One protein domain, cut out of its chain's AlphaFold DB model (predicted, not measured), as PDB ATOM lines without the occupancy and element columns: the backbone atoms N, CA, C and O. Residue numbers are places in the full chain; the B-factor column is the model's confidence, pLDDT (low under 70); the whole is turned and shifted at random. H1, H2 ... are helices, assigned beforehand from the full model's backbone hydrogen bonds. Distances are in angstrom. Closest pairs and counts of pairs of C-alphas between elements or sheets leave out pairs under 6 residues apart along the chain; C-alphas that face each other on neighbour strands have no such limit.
ATOM      1  N   VAL A   6     195.172 146.043 196.829       49.34
ATOM      2  CA  VAL A   6     195.354 147.414 197.359       49.34
ATOM      3  C   VAL A   6     194.895 148.485 196.361       49.34
ATOM      4  O   VAL A   6     194.274 149.457 196.765       49.34
ATOM      5  N   LEU A   7     195.078 148.267 195.053       46.34
ATOM      6  CA  LEU A   7     194.671 149.233 194.018       46.34
ATOM      7  C   LEU A   7     193.151 149.290 193.788       46.34
ATOM      8  O   LEU A   7     192.617 150.332 193.423       46.34
ATOM      9  N   THR A   8     192.432 148.186 194.009       46.12
ATOM     10  CA  THR A   8     190.974 148.144 193.805       46.12
ATOM     11  C   THR A   8     190.190 148.732 194.971       46.12
ATOM     12  O   THR A   8     189.055 149.154 194.771       46.12
ATOM     13  N   HIS A   9     190.763 148.748 196.182       45.94
ATOM     14  CA  HIS A   9     190.074 149.307 197.343       45.94
ATOM     15  C   HIS A   9     189.986 150.828 197.217       45.94
ATOM     16  O   HIS A   9     188.893 151.358 197.318       45.94
ATOM     17  N   GLU A  10     191.081 151.507 196.858       51.47
ATOM     18  CA  GLU A  10     191.083 152.965 196.676       51.47
ATOM     19  C   GLU A  10     190.175 153.419 195.531       51.47
ATOM     20  O   GLU A  10     189.423 154.363 195.722       51.47
ATOM     21  N   ALA A  11     190.178 152.737 194.379       51.56
ATOM     22  CA  ALA A  11     189.315 153.102 193.250       51.56
ATOM     23  C   ALA A  11     187.816 152.888 193.549       51.56
ATOM     24  O   ALA A  11     186.992 153.742 193.224       51.56
ATOM     25  N   GLY A  12     187.459 151.783 194.217       55.50
ATOM     26  CA  GLY A  12     186.075 151.518 194.630       55.50
ATOM     27  C   GLY A  12     185.588 152.449 195.747       55.50
ATOM     28  O   GLY A  12     184.419 152.844 195.762       55.50
ATOM     29  N   ASP A  13     186.481 152.838 196.659       65.31
ATOM     30  CA  ASP A  13     186.187 153.816 197.711       65.31
ATOM     31  C   ASP A  13     186.096 155.232 197.133       65.31
ATOM     32  O   ASP A  13     185.252 156.016 197.546       65.31
ATOM     33  N   LEU A  14     186.888 155.544 196.103       64.56
ATOM     34  CA  LEU A  14     186.828 156.803 195.367       64.56
ATOM     35  C   LEU A  14     185.496 156.995 194.660       64.56
ATOM     36  O   LEU A  14     184.895 158.054 194.816       64.56
ATOM     37  N   ASP A  15     184.995 155.999 193.932       66.56
ATOM     38  CA  ASP A  15     183.682 156.096 193.286       66.56
ATOM     39  C   ASP A  15     182.557 156.283 194.316       66.56
ATOM     40  O   ASP A  15     181.647 157.100 194.125       66.56
ATOM     41  N   THR A  16     182.655 155.581 195.448       72.81
ATOM     42  CA  THR A  16     181.682 155.658 196.546       72.81
ATOM     43  C   THR A  16     181.746 157.010 197.266       72.81
ATOM     44  O   THR A  16     180.714 157.651 197.476       72.81
ATOM     45  N   ALA A  17     182.946 157.492 197.588       72.19
ATOM     46  CA  ALA A  17     183.194 158.800 198.189       72.19
ATOM     47  C   ALA A  17     182.756 159.924 197.252       72.19
ATOM     48  O   ALA A  17     182.091 160.862 197.677       72.19
ATOM     49  N   THR A  18     183.025 159.781 195.956       70.62
ATOM     50  CA  THR A  18     182.578 160.708 194.917       70.62
ATOM     51  C   THR A  18     181.055 160.759 194.845       70.62
ATOM     52  O   THR A  18     180.484 161.842 194.732       70.62
ATOM     53  N   ALA A  19     180.361 159.621 194.930       72.38
ATOM     54  CA  ALA A  19     178.898 159.594 194.990       72.38
ATOM     55  C   ALA A  19     178.357 160.297 196.248       72.38
ATOM     56  O   ALA A  19     177.429 161.103 196.157       72.38
ATOM     57  N   TRP A  20     178.978 160.061 197.404       78.81
ATOM     58  CA  TRP A  20     178.616 160.716 198.662       78.81
ATOM     59  C   TRP A  20     178.849 162.227 198.624       78.81
ATOM     60  O   TRP A  20     177.977 163.010 199.009       78.81
ATOM     61  N   TRP A  21     180.009 162.652 198.122       73.00
ATOM     62  CA  TRP A  21     180.335 164.060 197.974       73.00
ATOM     63  C   TRP A  21     179.412 164.745 196.966       73.00
ATOM     64  O   TRP A  21     179.017 165.878 197.208       73.00
ATOM     65  N   LYS A  22     178.969 164.078 195.892       68.44
ATOM     66  CA  LYS A  22     177.964 164.652 194.973       68.44
ATOM     67  C   LYS A  22     176.650 164.939 195.675       68.44
ATOM     68  O   LYS A  22     176.108 166.031 195.534       68.44
ATOM     69  N   GLN A  23     176.148 163.978 196.445       71.69
ATOM     70  CA  GLN A  23     174.894 164.163 197.164       71.69
ATOM     71  C   GLN A  23     175.019 165.289 198.194       71.69
ATOM     72  O   GLN A  23     174.151 166.153 198.282       71.69
ATOM     73  N   ALA A  24     176.135 165.342 198.917       72.38
ATOM     74  CA  ALA A  24     176.408 166.429 199.846       72.38
ATOM     75  C   ALA A  24     176.545 167.790 199.130       72.38
ATOM     76  O   ALA A  24     175.967 168.773 199.590       72.38
ATOM     77  N   ALA A  25     177.242 167.853 197.993       65.25
ATOM     78  CA  ALA A  25     177.400 169.063 197.188       65.25
ATOM     79  C   ALA A  25     176.054 169.573 196.647       65.25
ATOM     80  O   ALA A  25     175.783 170.765 196.743       65.25
ATOM     81  N   HIS A  26     175.160 168.686 196.196       65.44
ATOM     82  CA  HIS A  26     173.795 169.058 195.796       65.44
ATOM     83  C   HIS A  26     173.010 169.705 196.954       65.44
ATOM     84  O   HIS A  26     172.171 170.580 196.747       65.44
ATOM     85  N   HIS A  27     173.276 169.308 198.198       73.06
ATOM     86  CA  HIS A  27     172.689 169.938 199.384       73.06
ATOM     87  C   HIS A  27     173.447 171.194 199.855       73.06
ATOM     88  O   HIS A  27     173.193 171.683 200.955       73.06
ATOM     89  N   GLY A  28     174.364 171.730 199.044       65.00
ATOM     90  CA  GLY A  28     175.131 172.938 199.349       65.00
ATOM     91  C   GLY A  28     176.328 172.706 200.273       65.00
ATOM     92  O   GLY A  28     176.836 173.657 200.866       65.00
ATOM     93  N   ASN A  29     176.787 171.462 200.442       74.56
ATOM     94  CA  ASN A  29     177.953 171.175 201.270       74.56
ATOM     95  C   ASN A  29     179.249 171.578 200.549       74.56
ATOM     96  O   ASN A  29     179.731 170.891 199.646       74.56
ATOM     97  N   THR A  30     179.848 172.671 201.008       65.56
ATOM     98  CA  THR A  30     181.095 173.234 200.478       65.56
ATOM     99  C   THR A  30     182.310 172.326 200.655       65.56
ATOM    100  O   THR A  30     183.180 172.311 199.790       65.56
ATOM    101  N   SER A  31     182.386 171.523 201.721       69.62
ATOM    102  CA  SER A  31     183.486 170.560 201.902       69.62
ATOM    103  C   SER A  31     183.437 169.436 200.869       69.62
ATOM    104  O   SER A  31     184.471 168.968 200.399       69.62
ATOM    105  N   ALA A  32     182.234 169.021 200.484       67.38
ATOM    106  CA  ALA A  32     182.045 168.025 199.446       67.38
ATOM    107  C   ALA A  32     182.394 168.573 198.054       67.38
ATOM    108  O   ALA A  32     183.073 167.895 197.290       67.38
ATOM    109  N   MET A  33     182.007 169.819 197.760       65.19
ATOM    110  CA  MET A  33     182.422 170.531 196.543       65.19
ATOM    111  C   MET A  33     183.949 170.658 196.452       65.19
ATOM    112  O   MET A  33     184.519 170.389 195.400       65.19
ATOM    113  N   TYR A  34     184.609 170.996 197.566       61.94
ATOM    114  CA  TYR A  34     186.068 171.074 197.642       61.94
ATOM    115  C   TYR A  34     186.724 169.727 197.318       61.94
ATOM    116  O   TYR A  34     187.555 169.661 196.420       61.94
ATOM    117  N   ASN A  35     186.297 168.641 197.975       66.50
ATOM    118  CA  ASN A  35     186.862 167.307 197.742       66.50
ATOM    119  C   ASN A  35     186.638 166.812 196.308       66.50
ATOM    120  O   ASN A  35     187.512 166.162 195.737       66.50
ATOM    121  N   LEU A  36     185.486 167.137 195.714       66.88
ATOM    122  CA  LEU A  36     185.204 166.838 194.313       66.88
ATOM    123  C   LEU A  36     186.099 167.641 193.366       66.88
ATOM    124  O   LEU A  36     186.604 167.071 192.406       66.88
ATOM    125  N   GLY A  37     186.342 168.922 193.655       63.91
ATOM    126  CA  GLY A  37     187.288 169.750 192.909       63.91
ATOM    127  C   GLY A  37     188.718 169.211 192.987       63.91
ATOM    128  O   GLY A  37     189.363 169.044 191.960       63.91
ATOM    129  N   THR A  38     189.189 168.833 194.181       64.12
ATOM    130  CA  THR A  38     190.537 168.258 194.359       64.12
ATOM    131  C   THR A  38     190.676 166.900 193.676       64.12
ATOM    132  O   THR A  38     191.735 166.562 193.146       64.12
ATOM    133  N   LEU A  39     189.616 166.089 193.694       68.12
ATOM    134  CA  LEU A  39     189.596 164.826 192.970       68.12
ATOM    135  C   LEU A  39     189.699 165.056 191.463       68.12
ATOM    136  O   LEU A  39     190.435 164.366 190.760       68.12
ATOM    137  N   ALA A  40     188.948 166.026 190.978       64.31
ATOM    138  CA  ALA A  40     188.899 166.357 189.580       64.31
ATOM    139  C   ALA A  40     190.219 166.965 189.069       64.31
ATOM    140  O   ALA A  40     190.665 166.598 187.989       64.31
ATOM    141  N   GLU A  41     190.900 167.779 189.882       54.56
ATOM    142  CA  GLU A  41     192.278 168.240 189.640       54.56
ATOM    143  C   GLU A  41     193.256 167.054 189.574       54.56
ATOM    144  O   GLU A  41     194.035 166.930 188.635       54.56
ATOM    145  N   LYS A  42     193.167 166.110 190.520       60.00
ATOM    146  CA  LYS A  42     194.025 164.911 190.533       60.00
ATOM    147  C   LYS A  42     193.811 163.967 189.353       60.00
ATOM    148  O   LYS A  42     194.709 163.191 189.037       60.00
ATOM    149  N   THR A  43     192.611 163.952 188.785       59.56
ATOM    150  CA  THR A  43     192.230 163.014 187.719       59.56
ATOM    151  C   THR A  43     192.205 163.663 186.337       59.56
ATOM    152  O   THR A  43     192.040 162.944 185.357       59.56
ATOM    153  N   GLY A  44     192.363 164.990 186.245       55.09
ATOM    154  CA  GLY A  44     192.177 165.760 185.007       55.09
ATOM    155  C   GLY A  44     190.729 165.755 184.496       55.09
ATOM    156  O   GLY A  44     190.437 166.277 183.423       55.09
ATOM    157  N   ASP A  45     189.803 165.169 185.257       59.53
ATOM    158  CA  ASP A  45     188.457 164.808 184.815       59.53
ATOM    159  C   ASP A  45     187.397 165.582 185.613       59.53
ATOM    160  O   ASP A  45     186.397 165.068 186.115       59.53
ATOM    161  N   LEU A  46     187.599 166.896 185.704       57.31
ATOM    162  CA  LEU A  46     186.569 167.863 186.107       57.31
ATOM    163  C   LEU A  46     185.299 167.753 185.220       57.31
ATOM    164  O   LEU A  46     184.250 168.299 185.567       57.31
ATOM    165  N   GLY A  47     185.370 167.050 184.079       53.00
ATOM    166  CA  GLY A  47     184.385 167.138 182.998       53.00
ATOM    167  C   GLY A  47     183.275 166.155 183.258       53.00
ATOM    168  O   GLY A  47     182.091 166.492 183.194       53.00
ATOM    169  N   THR A  48     183.667 164.966 183.712       53.88
ATOM    170  CA  THR A  48     182.731 164.069 184.371       53.88
ATOM    171  C   THR A  48     182.161 164.668 185.647       53.88
ATOM    172  O   THR A  48     181.013 164.355 185.955       53.88
ATOM    173  N   LEU A  49     182.877 165.520 186.389       55.72
ATOM    174  CA  LEU A  49     182.296 166.159 187.571       55.72
ATOM    175  C   LEU A  49     181.143 167.099 187.195       55.72
ATOM    176  O   LEU A  49     180.056 166.933 187.741       55.72
ATOM    177  N   ALA A  50     181.352 167.990 186.224       56.03
ATOM    178  CA  ALA A  50     180.342 168.908 185.686       56.03
ATOM    179  C   ALA A  50     179.083 168.182 185.183       56.03
ATOM    180  O   ALA A  50     177.950 168.536 185.511       56.03
ATOM    181  N   GLU A  51     179.298 167.118 184.408       52.81
ATOM    182  CA  GLU A  51     178.227 166.310 183.827       52.81
ATOM    183  C   GLU A  51     177.470 165.516 184.906       52.81
ATOM    184  O   GLU A  51     176.263 165.307 184.804       52.81
ATOM    185  N   LYS A  52     178.161 165.102 185.978       50.75
ATOM    186  CA  LYS A  52     177.581 164.308 187.073       50.75
ATOM    187  C   LYS A  52     176.943 165.151 188.182       50.75
ATOM    188  O   LYS A  52     176.108 164.608 188.902       50.75
ATOM    189  N   THR A  53     177.327 166.415 188.372       53.16
ATOM    190  CA  THR A  53     176.693 167.319 189.353       53.16
ATOM    191  C   THR A  53     175.478 168.043 188.779       53.16
ATOM    192  O   THR A  53     174.675 168.556 189.553       53.16
ATOM    193  N   GLY A  54     175.318 168.068 187.449       54.94
ATOM    194  CA  GLY A  54     174.249 168.813 186.775       54.94
ATOM    195  C   GLY A  54     174.434 170.332 186.842       54.94
ATOM    196  O   GLY A  54     173.589 171.072 186.346       54.94
ATOM    197  N   ASP A  55     175.542 170.788 187.425       64.19
ATOM    198  CA  ASP A  55     175.891 172.191 187.618       64.19
ATOM    199  C   ASP A  55     177.019 172.551 186.642       64.19
ATOM    200  O   ASP A  55     178.159 172.859 187.007       64.19
ATOM    201  N   LEU A  56     176.694 172.386 185.354       63.81
ATOM    202  CA  LEU A  56     177.596 172.645 184.233       63.81
ATOM    203  C   LEU A  56     178.135 174.078 184.278       63.81
ATOM    204  O   LEU A  56     179.302 174.283 183.961       63.81
ATOM    205  N   ASP A  57     177.331 175.045 184.723       68.81
ATOM    206  CA  ASP A  57     177.719 176.455 184.821       68.81
ATOM    207  C   ASP A  57     178.814 176.675 185.875       68.81
ATOM    208  O   ASP A  57     179.823 177.339 185.609       68.81
ATOM    209  N   THR A  58     178.668 176.065 187.055       67.75
ATOM    210  CA  THR A  58     179.668 176.159 188.128       67.75
ATOM    211  C   THR A  58     180.985 175.505 187.713       67.75
ATOM    212  O   THR A  58     182.054 176.096 187.876       67.75
ATOM    213  N   ALA A  59     180.924 174.316 187.112       68.81
ATOM    214  CA  ALA A  59     182.127 173.636 186.645       68.81
ATOM    215  C   ALA A  59     182.802 174.382 185.483       68.81
ATOM    216  O   ALA A  59     184.019 174.541 185.494       68.81
ATOM    217  N   THR A  60     182.025 174.912 184.531       73.00
ATOM    218  CA  THR A  60     182.532 175.767 183.441       73.00
ATOM    219  C   THR A  60     183.251 176.993 183.996       73.00
ATOM    220  O   THR A  60     184.323 177.346 183.512       73.00
ATOM    221  N   THR A  61     182.723 177.598 185.060       75.19
ATOM    222  CA  THR A  61     183.366 178.741 185.721       75.19
ATOM    223  C   THR A  61     184.715 178.354 186.333       75.19
ATOM    224  O   THR A  61     185.709 179.047 186.122       75.19
ATOM    225  N   TRP A  62     184.791 177.232 187.056       70.12
ATOM    226  CA  TRP A  62     186.060 176.752 187.623       70.12
ATOM    227  C   TRP A  62     187.081 176.402 186.552       70.12
ATOM    228  O   TRP A  62     188.259 176.729 186.684       70.12
ATOM    229  N   TYR A  63     186.624 175.808 185.456       74.06
ATOM    230  CA  TYR A  63     187.477 175.542 184.319       74.06
ATOM    231  C   TYR A  63     188.035 176.784 183.662       74.06
ATOM    232  O   TYR A  63     189.205 176.801 183.296       74.06
ATOM    233  N   GLN A  64     187.209 177.814 183.497       79.44
ATOM    234  CA  GLN A  64     187.669 179.079 182.946       79.44
ATOM    235  C   GLN A  64     188.761 179.678 183.828       79.44
ATOM    236  O   GLN A  64     189.786 180.094 183.301       79.44
ATOM    237  N   GLN A  65     188.610 179.628 185.154       76.38
ATOM    238  CA  GLN A  65     189.656 180.102 186.063       76.38
ATOM    239  C   GLN A  65     190.949 179.283 185.960       76.38
ATOM    240  O   GLN A  65     192.030 179.854 185.858       76.38
ATOM    241  N   ALA A  66     190.866 177.953 185.939       73.38
ATOM    242  CA  ALA A  66     192.049 177.107 185.778       73.38
ATOM    243  C   ALA A  66     192.737 177.344 184.415       73.38
ATOM    244  O   ALA A  66     193.955 177.510 184.346       73.38
ATOM    245  N   ALA A  67     191.957 177.482 183.341       78.81
ATOM    246  CA  ALA A  67     192.459 177.834 182.017       78.81
ATOM    247  C   ALA A  67     193.113 179.232 181.978       78.81
ATOM    248  O   ALA A  67     194.115 179.432 181.291       78.81
ATOM    249  N   GLU A  68     192.606 180.213 182.727       80.44
ATOM    250  CA  GLU A  68     193.262 181.522 182.881       80.44
ATOM    251  C   GLU A  68     194.638 181.411 183.554       80.44
ATOM    252  O   GLU A  68     195.544 182.181 183.233       80.44
ATOM    253  N   HIS A  69     194.823 180.416 184.423       77.94
ATOM    254  CA  HIS A  69     196.102 180.094 185.057       77.94
ATOM    255  C   HIS A  69     197.022 179.200 184.209       77.94
ATOM    256  O   HIS A  69     198.117 178.863 184.660       77.94
ATOM    257  N   GLY A  70     196.629 178.866 182.976       77.62
ATOM    258  CA  GLY A  70     197.441 178.062 182.059       77.62
ATOM    259  C   GLY A  70     197.275 176.552 182.227       77.62
ATOM    260  O   GLY A  70     198.090 175.798 181.704       77.62
ATOM    261  N   ASP A  71     196.239 176.101 182.933       80.12
ATOM    262  CA  ASP A  71     195.930 174.679 183.055       80.12
ATOM    263  C   ASP A  71     195.400 174.130 181.717       80.12
ATOM    264  O   ASP A  71     194.298 174.464 181.265       80.12
ATOM    265  N   ALA A  72     196.210 173.294 181.069       82.06
ATOM    266  CA  ALA A  72     195.877 172.696 179.783       82.06
ATOM    267  C   ALA A  72     194.738 171.666 179.872       82.06
ATOM    268  O   ALA A  72     193.952 171.542 178.929       82.06
ATOM    269  N   ASP A  73     194.608 170.957 180.994       78.44
ATOM    270  CA  ASP A  73     193.556 169.958 181.194       78.44
ATOM    271  C   ASP A  73     192.199 170.650 181.386       78.44
ATOM    272  O   ASP A  73     191.171 170.209 180.856       78.44
ATOM    273  N   ALA A  74     192.179 171.797 182.067       78.38
ATOM    274  CA  ALA A  74     190.998 172.648 182.169       78.38
ATOM    275  C   ALA A  74     190.546 173.181 180.801       78.38
ATOM    276  O   ALA A  74     189.359 173.124 180.471       78.38
ATOM    277  N   MET A  75     191.487 173.643 179.974       86.19
ATOM    278  CA  MET A  75     191.200 174.074 178.601       86.19
ATOM    279  C   MET A  75     190.656 172.918 177.749       86.19
ATOM    280  O   MET A  75     189.637 173.075 177.078       86.19
ATOM    281  N   HIS A  76     191.264 171.731 177.813       83.69
ATOM    282  CA  HIS A  76     190.789 170.557 177.074       83.69
ATOM    283  C   HIS A  76     189.349 170.177 177.454       83.69
ATOM    284  O   HIS A  76     188.509 169.843 176.608       83.69
ATOM    285  N   ASN A  77     189.031 170.279 178.738       78.69
ATOM    286  CA  ASN A  77     187.697 170.002 179.233       78.69
ATOM    287  C   ASN A  77     186.654 171.049 178.805       78.69
ATOM    288  O   ASN A  77     185.548 170.666 178.418       78.69
ATOM    289  N   LEU A  78     186.995 172.344 178.796       81.00
ATOM    290  CA  LEU A  78     186.131 173.386 178.215       81.00
ATOM    291  C   LEU A  78     185.862 173.128 176.737       81.00
ATOM    292  O   LEU A  78     184.725 173.275 176.284       81.00
ATOM    293  N   GLY A  79     186.885 172.688 176.002       87.56
ATOM    294  CA  GLY A  79     186.746 172.306 174.603       87.56
ATOM    295  C   GLY A  79     185.757 171.154 174.418       87.56
ATOM    296  O   GLY A  79     184.856 171.208 173.580       87.56
ATOM    297  N   THR A  80     185.857 170.142 175.279       82.38
ATOM    298  CA  THR A  80     184.955 168.984 175.285       82.38
ATOM    299  C   THR A  80     183.515 169.367 175.639       82.38
ATOM    300  O   THR A  80     182.578 168.873 175.006       82.38
ATOM    301  N   LEU A  81     183.313 170.260 176.616       79.25
ATOM    302  CA  LEU A  81     181.990 170.775 176.982       79.25
ATOM    303  C   LEU A  81     181.349 171.556 175.829       79.25
ATOM    304  O   LEU A  81     180.199 171.291 175.478       79.25
ATOM    305  N   ALA A  82     182.103 172.455 175.194       84.25
ATOM    306  CA  ALA A  82     181.633 173.217 174.041       84.25
ATOM    307  C   ALA A  82     181.283 172.303 172.853       84.25
ATOM    308  O   ALA A  82     180.221 172.451 172.248       84.25
ATOM    309  N   HIS A  83     182.100 171.277 172.588       84.06
ATOM    310  CA  HIS A  83     181.825 170.286 171.547       84.06
ATOM    311  C   HIS A  83     180.528 169.508 171.821       84.06
ATOM    312  O   HIS A  83     179.710 169.324 170.920       84.06
ATOM    313  N   LYS A  84     180.296 169.082 173.073       77.00
ATOM    314  CA  LYS A  84     179.040 168.428 173.488       77.00
ATOM    315  C   LYS A  84     177.828 169.357 173.356       77.00
ATOM    316  O   LYS A  84     176.750 168.885 173.006       77.00
ATOM    317  N   ALA A  85     178.007 170.655 173.593       79.56
ATOM    318  CA  ALA A  85     176.977 171.675 173.388       79.56
ATOM    319  C   ALA A  85     176.732 172.012 171.900       79.56
ATOM    320  O   ALA A  85     175.794 172.744 171.586       79.56
ATOM    321  N   GLY A  86     177.544 171.476 170.980       86.19
ATOM    322  CA  GLY A  86     177.479 171.768 169.546       86.19
ATOM    323  C   GLY A  86     178.174 173.070 169.138       86.19
ATOM    324  O   GLY A  86     178.110 173.449 167.968       86.19
ATOM    325  N   ASP A  87     178.859 173.741 170.065       89.50
ATOM    326  CA  ASP A  87     179.687 174.910 169.780       89.50
ATOM    327  C   ASP A  87     181.109 174.473 169.410       89.50
ATOM    328  O   ASP A  87     182.030 174.432 170.230       89.50
ATOM    329  N   LEU A  88     181.274 174.118 168.137       89.69
ATOM    330  CA  LEU A  88     182.560 173.688 167.591       89.69
ATOM    331  C   LEU A  88     183.605 174.813 167.587       89.69
ATOM    332  O   LEU A  88     184.787 174.534 167.757       89.69
ATOM    333  N   GLY A  89     183.188 176.076 167.443       92.31
ATOM    334  CA  GLY A  89     184.116 177.209 167.406       92.31
ATOM    335  C   GLY A  89     184.778 177.438 168.763       92.31
ATOM    336  O   GLY A  89     186.001 177.560 168.857       92.31
ATOM    337  N   THR A  90     183.977 177.423 169.829       88.50
ATOM    338  CA  THR A  90     184.492 177.509 171.201       88.50
ATOM    339  C   THR A  90     185.304 176.265 171.564       88.50
ATOM    340  O   THR A  90     186.323 176.379 172.245       88.50
ATOM    341  N   ALA A  91     184.909 175.088 171.066       89.00
ATOM    342  CA  ALA A  91     185.657 173.854 171.278       89.00
ATOM    343  C   ALA A  91     187.078 173.921 170.705       89.00
ATOM    344  O   ALA A  91     188.052 173.704 171.426       89.00
ATOM    345  N   GLU A  92     187.197 174.266 169.422       92.12
ATOM    346  CA  GLU A  92     188.479 174.394 168.722       92.12
ATOM    347  C   GLU A  92     189.382 175.446 169.373       92.12
ATOM    348  O   GLU A  92     190.572 175.196 169.566       92.12
ATOM    349  N   MET A  93     188.817 176.589 169.777       93.25
ATOM    350  CA  MET A  93     189.553 177.639 170.484       93.25
ATOM    351  C   MET A  93     190.199 177.113 171.773       93.25
ATOM    352  O   MET A  93     191.383 177.353 172.015       93.25
ATOM    353  N   TRP A  94     189.434 176.404 172.608       89.44
ATOM    354  CA  TRP A  94     189.951 175.869 173.865       89.44
ATOM    355  C   TRP A  94     190.955 174.735 173.653       89.44
ATOM    356  O   TRP A  94     191.961 174.691 174.359       89.44
ATOM    357  N   PHE A  95     190.749 173.866 172.661       89.12
ATOM    358  CA  PHE A  95     191.718 172.816 172.330       89.12
ATOM    359  C   PHE A  95     193.048 173.373 171.817       89.12
ATOM    360  O   PHE A  95     194.098 172.893 172.238       89.12
ATOM    361  N   ALA A  96     193.021 174.399 170.964       91.25
ATOM    362  CA  ALA A  96     194.238 175.064 170.502       91.25
ATOM    363  C   ALA A  96     194.997 175.701 171.676       91.25
ATOM    364  O   ALA A  96     196.202 175.517 171.821       91.25
ATOM    365  N   ARG A  97     194.273 176.370 172.583       89.25
ATOM    366  CA  ARG A  97     194.873 176.972 173.778       89.25
ATOM    367  C   ARG A  97     195.480 175.926 174.719       89.25
ATOM    368  O   ARG A  97     196.531 176.180 175.299       89.25
ATOM    369  N   ALA A  98     194.845 174.758 174.848       87.56
ATOM    370  CA  ALA A  98     195.367 173.640 175.634       87.56
ATOM    371  C   ALA A  98     196.709 173.131 175.081       87.56
ATOM    372  O   ALA A  98     197.632 172.881 175.852       87.56
ATOM    373  N   GLN A  99     196.825 173.015 173.754       86.19
ATOM    374  CA  GLN A  99     198.066 172.614 173.082       86.19
ATOM    375  C   GLN A  99     199.178 173.643 173.301       86.19
ATOM    376  O   GLN A  99     200.265 173.276 173.739       86.19
ATOM    377  N   ASP A 100     198.881 174.931 173.108       84.62
ATOM    378  CA  ASP A 100     199.844 176.013 173.355       84.62
ATOM    379  C   ASP A 100     200.339 176.023 174.813       84.62
ATOM    380  O   ASP A 100     201.519 176.264 175.081       84.62
ATOM    381  N   ALA A 101     199.452 175.739 175.773       79.69
ATOM    382  CA  ALA A 101     199.804 175.645 177.188       79.69
ATOM    383  C   ALA A 101     200.704 174.432 177.500       79.69
ATOM    384  O   ALA A 101     201.610 174.542 178.327       79.69
ATOM    385  N   GLN A 102     200.501 173.295 176.825       71.88
ATOM    386  CA  GLN A 102     201.362 172.109 176.951       71.88
ATOM    387  C   GLN A 102     202.747 172.331 176.329       71.88
ATOM    388  O   GLN A 102     203.763 171.952 176.920       71.88
ATOM    389  N   ASP A 103     202.801 172.989 175.173       70.06
ATOM    390  CA  ASP A 103     204.050 173.267 174.463       70.06
ATOM    391  C   ASP A 103     204.888 174.345 175.174       70.06
ATOM    392  O   ASP A 103     206.116 174.241 175.234       70.06
ATOM    393  N   GLY A 104     204.244 175.337 175.801       63.81
ATOM    394  CA  GLY A 104     204.912 176.387 176.580       63.81
ATOM    395  C   GLY A 104     205.571 175.915 177.885       63.81
ATOM    396  O   GLY A 104     206.449 176.598 178.405       63.81
ATOM    397  N   LEU A 105     205.194 174.744 178.409       55.56
ATOM    398  CA  LEU A 105     205.839 174.112 179.572       55.56
ATOM    399  C   LEU A 105     207.121 173.338 179.207       55.56
ATOM    400  O   LEU A 105     207.843 172.896 180.102       55.56
ATOM    401  N   SER A 106     207.402 173.160 177.912       53.09
ATOM    402  CA  SER A 106     208.502 172.325 177.406       53.09
ATOM    403  C   SER A 106     209.775 173.105 177.024       53.09
ATOM    404  O   SER A 106     210.726 172.497 176.527       53.09
TER     405      SER A 106
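This is residues 6 to 106 of the 107 residues of the protein "Tetratricopeptide repeat protein" of Rudaeicoccus suwonensis (UniProt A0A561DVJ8). Six helices zigzag, each folding back on the one before as a hairpin, with H1 and H6 at the two ends and H3 in the middle. Residues 6 to 13 of H1 stick out. The printed part has 101 residues with six named helices, H1 to H6, and no named strand: all helix, compact, radius of gyration of the C-alphas 14.5 A, spans 36 by 30 by 21 A.

H1, residues 6 to 26, begins at C-alpha (195.354, 147.414, 197.359) and is 30.6 A long. H2 is residues 30 to 43, 19.8 A; H3, 46 to 53; H4, 56 to 68; H5, 72 to 84; H6, 88 to 104, 24.2 A, ends at C-alpha (204.912, 176.387, 176.580).

H1 touches H2 with residues 18 to 25 alone (closest C-alphas Trp 21 and Ala 32, 4.6 A). H3, the hub, touches H2, H4 and H5, and only just H1, with 3 pairs of C-alphas within 8 A. H5 and H6 touch at a shallow tilt of 13 degrees, opposite ways; the closest C-alphas, Gly 79 and Ala 91, are 3.8 A apart. H1 and H6 are apart. Every O i to N i+4 pair is within hydrogen-bond range in H2 to H6; in H1, 15 of 17.

C-alphas 6 and 89, the farthest apart, are 43.7 A apart. The printed part has no cut, and its five links are tight. Its mean pLDDT is 70.9; residues 6 to 15 and 30 to 59 are among those under 70.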